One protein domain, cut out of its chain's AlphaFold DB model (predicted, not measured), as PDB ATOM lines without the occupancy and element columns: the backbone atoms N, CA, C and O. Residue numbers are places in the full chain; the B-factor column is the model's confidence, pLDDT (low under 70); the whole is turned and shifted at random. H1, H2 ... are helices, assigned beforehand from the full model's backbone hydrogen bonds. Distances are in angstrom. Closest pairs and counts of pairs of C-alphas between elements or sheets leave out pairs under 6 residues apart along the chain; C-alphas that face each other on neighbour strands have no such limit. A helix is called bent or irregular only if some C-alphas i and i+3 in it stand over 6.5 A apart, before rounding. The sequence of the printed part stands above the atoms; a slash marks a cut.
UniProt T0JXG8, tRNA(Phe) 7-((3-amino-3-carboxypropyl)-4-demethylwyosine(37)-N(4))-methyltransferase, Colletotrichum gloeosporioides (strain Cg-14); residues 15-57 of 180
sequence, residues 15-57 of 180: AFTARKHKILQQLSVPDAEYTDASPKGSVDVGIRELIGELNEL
ATOM      1  N   ALA A  15      51.352 -31.426  13.059       94.62
ATOM      2  CA  ALA A  15      51.040 -30.894  11.731       94.62
ATOM      3  C   ALA A  15      49.926 -29.828  11.741       94.62
ATOM      4  O   ALA A  15      49.881 -28.972  10.856       94.62
ATOM      5  N   PHE A  16      49.002 -29.886  12.704       94.00
ATOM      6  CA  PHE A  16      48.022 -28.826  12.922       94.00
ATOM      7  C   PHE A  16      48.699 -27.614  13.555       94.00
ATOM      8  O   PHE A  16      48.588 -26.520  13.014       94.00
ATOM      9  N   THR A  17      49.478 -27.813  14.620       92.56
ATOM     10  CA  THR A  17      50.198 -26.733  15.312       92.56
ATOM     11  C   THR A  17      51.102 -25.942  14.365       92.56
ATOM     12  O   THR A  17      51.081 -24.714  14.372       92.56
ATOM     13  N   ALA A  18      51.827 -26.629  13.475       92.56
ATOM     14  CA  ALA A  18      52.649 -25.982  12.454       92.56
ATOM     15  C   ALA A  18      51.818 -25.135  11.469       92.56
ATOM     16  O   ALA A  18      52.209 -24.019  11.122       92.56
ATOM     17  N   ARG A  19      50.651 -25.636  11.034       92.25
ATOM     18  CA  ARG A  19      49.733 -24.893  10.152       92.25
ATOM     19  C   ARG A  19      49.106 -23.698  10.856       92.25
ATOM     20  O   ARG A  19      49.102 -22.616  10.281       92.25
ATOM     21  N   LYS A  20      48.651 -23.877  12.098       93.94
ATOM     22  CA  LYS A  20      48.131 -22.800  12.943       93.94
ATOM     23  C   LYS A  20      49.156 -21.683  13.067       93.94
ATOM     24  O   LYS A  20      48.834 -20.538  12.787       93.94
ATOM     25  N   HIS A  21      50.408 -22.011  13.388       90.56
ATOM     26  CA  HIS A  21      51.447 -20.997  13.522       90.56
ATOM     27  C   HIS A  21      51.673 -20.212  12.222       90.56
ATOM     28  O   HIS A  21      51.763 -18.987  12.261       90.56
ATOM     29  N   LYS A  22      51.681 -20.894  11.070       89.56
ATOM     30  CA  LYS A  22      51.797 -20.241   9.761       89.56
ATOM     31  C   LYS A  22      50.620 -19.306   9.462       89.56
ATOM     32  O   LYS A  22      50.843 -18.205   8.974       89.56
ATOM     33  N   ILE A  23      49.391 -19.732   9.748       88.31
ATOM     34  CA  ILE A  23      48.191 -18.908   9.531       88.31
ATOM     35  C   ILE A  23      48.217 -17.687  10.454       88.31
ATOM     36  O   ILE A  23      48.028 -16.571   9.989       88.31
ATOM     37  N   LEU A  24      48.551 -17.866  11.733       88.00
ATOM     38  CA  LEU A  24      48.660 -16.751  12.676       88.00
ATOM     39  C   LEU A  24      49.735 -15.742  12.260       88.00
ATOM     40  O   LEU A  24      49.504 -14.546  12.375       88.00
ATOM     41  N   GLN A  25      50.864 -16.196  11.706       84.38
ATOM     42  CA  GLN A  25      51.876 -15.302  11.130       84.38
ATOM     43  C   GLN A  25      51.329 -14.487   9.947       84.38
ATOM     44  O   GLN A  25      51.676 -13.317   9.793       84.38
ATOM     45  N   GLN A  26      50.471 -15.092   9.120       78.69
ATOM     46  CA  GLN A  26      49.808 -14.409   8.006       78.69
ATOM     47  C   GLN A  26      48.716 -13.441   8.472       78.69
ATOM     48  O   GLN A  26      48.452 -12.473   7.774       78.69
ATOM     49  N   LEU A  27      48.092 -13.691   9.624       72.81
ATOM     50  CA  LEU A  27      47.083 -12.815  10.227       72.81
ATOM     51  C   LEU A  27      47.698 -11.687  11.072       72.81
ATOM     52  O   LEU A  27      47.056 -10.668  11.279       72.81
ATOM     53  N   SER A  28      48.935 -11.850  11.559       69.50
ATOM     54  CA  SER A  28      49.611 -10.882  12.438       69.50
ATOM     55  C   SER A  28      50.300  -9.719  11.715       69.50
ATOM     56  O   SER A  28      50.950  -8.899  12.365       69.50
ATOM     57  N   VAL A  29      50.228  -9.657  10.382       64.62
ATOM     58  CA  VAL A  29      50.745  -8.505   9.622       64.62
ATOM     59  C   VAL A  29      49.852  -7.284   9.880       64.62
ATOM     60  O   VAL A  29      48.641  -7.451  10.028       64.62
ATOM     61  N   PRO A  30      50.409  -6.060   9.940       62.78
ATOM     62  CA  PRO A  30      49.618  -4.847  10.136       62.78
ATOM     63  C   PRO A  30      48.476  -4.736   9.118       62.78
ATOM     64  O   PRO A  30      48.663  -5.089   7.956       62.78
ATOM     65  N   ASP A  31      47.330  -4.172   9.520       56.38
ATOM     66  CA  ASP A  31      46.125  -4.022   8.678       56.38
ATOM     67  C   ASP A  31      46.400  -3.405   7.289       56.38
ATOM     68  O   ASP A  31      45.673  -3.673   6.339       56.38
ATOM     69  N   ALA A  32      47.445  -2.579   7.165       55.59
ATOM     70  CA  ALA A  32      47.860  -1.945   5.909       55.59
ATOM     71  C   ALA A  32      48.559  -2.901   4.917       55.59
ATOM     72  O   ALA A  32      48.641  -2.598   3.729       55.59
ATOM     73  N   GLU A  33      49.077  -4.028   5.405       56.44
ATOM     74  CA  GLU A  33      49.808  -5.050   4.643       56.44
ATOM     75  C   GLU A  33      49.050  -6.386   4.592       56.44
ATOM     76  O   GLU A  33      49.336  -7.242   3.751       56.44
ATOM     77  N   TYR A  34      48.058  -6.567   5.468       59.47
ATOM     78  CA  TYR A  34      47.172  -7.718   5.443       59.47
ATOM     79  C   TYR A  34      46.219  -7.631   4.247       59.47
ATOM     80  O   TYR A  34      45.520  -6.642   4.052       59.47
ATOM     81  N   THR A  35      46.203  -8.681   3.427       57.75
ATOM     82  CA  THR A  35      45.258  -8.823   2.317       57.75
ATOM     83  C   THR A  35      44.389 -10.039   2.593       57.75
ATOM     84  O   THR A  35      44.767 -11.166   2.271       57.75
ATOM     85  N   ASP A  36      43.235  -9.811   3.219       63.62
ATOM     86  CA  ASP A  36      42.224 -10.856   3.358       63.62
ATOM     87  C   ASP A  36      41.714 -11.282   1.970       63.62
ATOM     88  O   ASP A  36      41.565 -10.459   1.063       63.62
ATOM     89  N   ALA A  37      41.390 -12.564   1.807       58.66
ATOM     90  CA  ALA A  37      40.694 -13.054   0.621       58.66
ATOM     91  C   ALA A  37      39.234 -12.558   0.555       58.66
ATOM     92  O   ALA A  37      38.595 -12.648  -0.499       58.66
ATOM     93  N   SER A  38      38.699 -12.020   1.659       55.66
ATOM     94  CA  SER A  38      37.402 -11.346   1.671       55.66
ATOM     95  C   SER A  38      37.400 -10.112   0.758       55.66
ATOM     96  O   SER A  38      38.392  -9.390   0.689       55.66
ATOM     97  N   PRO A  39      36.262  -9.759   0.128       58.72
ATOM     98  CA  PRO A  39      36.152  -8.586  -0.748       58.72
ATOM     99  C   PRO A  39      36.570  -7.242  -0.121       58.72
ATOM    100  O   PRO A  39      36.816  -6.291  -0.856       58.72
ATOM    101  N   LYS A  40      36.622  -7.161   1.217       67.56
ATOM    102  CA  LYS A  40      37.041  -5.983   1.989       67.56
ATOM    103  C   LYS A  40      38.561  -5.896   2.193       67.56
ATOM    104  O   LYS A  40      39.066  -4.808   2.431       67.56
ATOM    105  N   GLY A  41      39.282  -7.015   2.103       65.69
ATOM    106  CA  GLY A  41      40.734  -7.072   2.293       65.69
ATOM    107  C   GLY A  41      41.214  -6.981   3.748       65.69
ATOM    108  O   GLY A  41      42.413  -7.064   3.975       65.69
ATOM    109  N   SER A  42      40.316  -6.863   4.733       72.69
ATOM    110  CA  SER A  42      40.655  -6.765   6.160       72.69
ATOM    111  C   SER A  42      39.605  -7.438   7.045       72.69
ATOM    112  O   SER A  42      38.416  -7.351   6.727       72.69
ATOM    113  N   VAL A  43      40.015  -7.969   8.202       78.50
ATOM    114  CA  VAL A  43      39.090  -8.486   9.228       78.50
ATOM    115  C   VAL A  43      38.265  -7.350   9.841       78.50
ATOM    116  O   VAL A  43      38.804  -6.316  10.264       78.50
ATOM    117  N   ASP A  44      36.953  -7.563   9.927       82.56
ATOM    118  CA  ASP A  44      36.000  -6.615  10.503       82.56
ATOM    119  C   ASP A  44      36.248  -6.379  11.995       82.56
ATOM    120  O   ASP A  44      36.339  -7.322  12.779       82.56
ATOM    121  N   VAL A  45      36.292  -5.104  12.402       83.94
ATOM    122  CA  VAL A  45      36.571  -4.686  13.790       83.94
ATOM    123  C   VAL A  45      35.651  -5.384  14.792       83.94
ATOM    124  O   VAL A  45      36.130  -5.847  15.824       83.94
ATOM    125  N   GLY A  46      34.365  -5.529  14.459       84.31
ATOM    126  CA  GLY A  46      33.358  -6.135  15.334       84.31
ATOM    127  C   GLY A  46      33.591  -7.608  15.686       84.31
ATOM    128  O   GLY A  46      33.011  -8.075  16.659       84.31
ATOM    129  N   ILE A  47      34.440  -8.332  14.945       87.44
ATOM    130  CA  ILE A  47      34.779  -9.734  15.245       87.44
ATOM    131  C   ILE A  47      36.248  -9.939  15.617       87.44
ATOM    132  O   ILE A  47      36.627 -11.059  15.928       87.44
ATOM    133  N   ARG A  48      37.094  -8.898  15.630       85.50
ATOM    134  CA  ARG A  48      38.539  -9.059  15.903       85.50
ATOM    135  C   ARG A  48      38.825  -9.701  17.255       85.50
ATOM    136  O   ARG A  48      39.700 -10.554  17.339       85.50
ATOM    137  N   GLU A  49      38.087  -9.301  18.285       87.44
ATOM    138  CA  GLU A  49      38.212  -9.873  19.628       87.44
ATOM    139  C   GLU A  49      37.851 -11.362  19.622       87.44
ATOM    140  O   GLU A  49      38.670 -12.186  20.012       87.44
ATOM    141  N   LEU A  50      36.695 -11.720  19.050       89.50
ATOM    142  CA  LEU A  50      36.257 -13.111  18.898       89.50
ATOM    143  C   LEU A  50      37.275 -13.961  18.119       89.50
ATOM    144  O   LEU A  50      37.591 -15.079  18.517       89.50
ATOM    145  N   ILE A  51      37.803 -13.430  17.016       88.88
ATOM    146  CA  ILE A  51      38.836 -14.093  16.215       88.88
ATOM    147  C   ILE A  51      40.118 -14.293  17.031       88.88
ATOM    148  O   ILE A  51      40.746 -15.349  16.938       88.88
ATOM    149  N   GLY A  52      40.500 -13.311  17.851       88.44
ATOM    150  CA  GLY A  52      41.600 -13.438  18.806       88.44
ATOM    151  C   GLY A  52      41.360 -14.575  19.797       88.44
ATOM    152  O   GLY A  52      42.164 -15.502  19.865       88.44
ATOM    153  N   GLU A  53      40.215 -14.563  20.479       90.62
ATOM    154  CA  GLU A  53      39.834 -15.584  21.460       90.62
ATOM    155  C   GLU A  53      39.817 -16.999  20.864       90.62
ATOM    156  O   GLU A  53      40.353 -17.933  21.457       90.62
ATOM    157  N   LEU A  54      39.243 -17.178  19.668       90.25
ATOM    158  CA  LEU A  54      39.219 -18.475  18.980       90.25
ATOM    159  C   LEU A  54      40.628 -18.964  18.640       90.25
ATOM    160  O   LEU A  54      40.937 -20.145  18.802       90.25
ATOM    161  N   ASN A  55      41.500 -18.061  18.198       91.19
ATOM    162  CA  ASN A  55      42.880 -18.385  17.860       91.19
ATOM    163  C   ASN A  55      43.759 -18.671  19.084       91.19
ATOM    164  O   ASN A  55      44.778 -19.353  18.945       91.19
ATOM    165  N   GLU A  56      43.370 -18.235  20.282       90.44
ATOM    166  CA  GLU A  56      44.019 -18.638  21.534       90.44
ATOM    167  C   GLU A  56      43.693 -20.088  21.924       90.44
ATOM    168  O   GLU A  56      44.485 -20.733  22.611       90.44
ATOM    169  N   LEU A  57      42.580 -20.655  21.442       90.00
ATOM    170  CA  LEU A  57      42.186 -22.025  21.771       90.00
ATOM    171  C   LEU A  57      43.049 -23.066  21.049       90.00
ATOM    172  O   LEU A  57      43.198 -23.068  19.820       90.00
TER     173      LEU A  57
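This is residues 15 to 57 of the 180 residues of the protein "tRNA(Phe) 7-((3-amino-3-carboxypropyl)-4-demethylwyosine(37)-N(4))-methyltransferase" of Colletotrichum gloeosporioides (strain Cg-14) (UniProt T0JXG8). Two helices, H1 and H2, make the arms of an open U, running opposite ways at a shallow tilt with a gap between them. The wide loop of residues 28 to 44 makes the bend of the U. The printed part has 43 residues with two named helices, H1 then H2 along the chain, and no named strand; its class is all helix. The whole is only just compact, close to loose, with a radius of gyration of the C-alphas of 11.0 A, and it is elongated, with spans of 30 by 19 by 17 A.

H1, the longest helix by residues, is residues 15 to 27, from C-alpha 15 at (51.040, -30.894, 11.731) to C-alpha 27 at (47.083, -12.815, 10.227), 18.6 A. Residues 28 to 44 follow with no named element. H2 is residues 45 to 56, 17.6 A long, and its last C-alpha is at (44.019, -18.638, 21.534). H2 is irregular: C-alphas 46 and 49 are 7.5 A apart.

H1 and H2 are close but not clearly touching, with 1 pair of C-alphas within 8 A. That closest pair is the C-alphas of Leu 24 and Asn 55, 7.9 A apart. The helix lines stand at a shallow tilt of 27 degrees, opposite ways, and the centres are 15.6 A apart. Residues 44 to 50, of which 45 to 50 belong to H2, stand free. Every O i to N i+4 pair of H1 is within hydrogen-bond range; in H2 it is 6 of 8.

The two C-alphas farthest apart are those of Ala 15 and Gly 46, at 30.6 A. The printed part has no cut. The link from H1 to H2, 17 residues, is long. The mean pLDDT of the printed part is 78.8, and residues 28 to 41 are under 70.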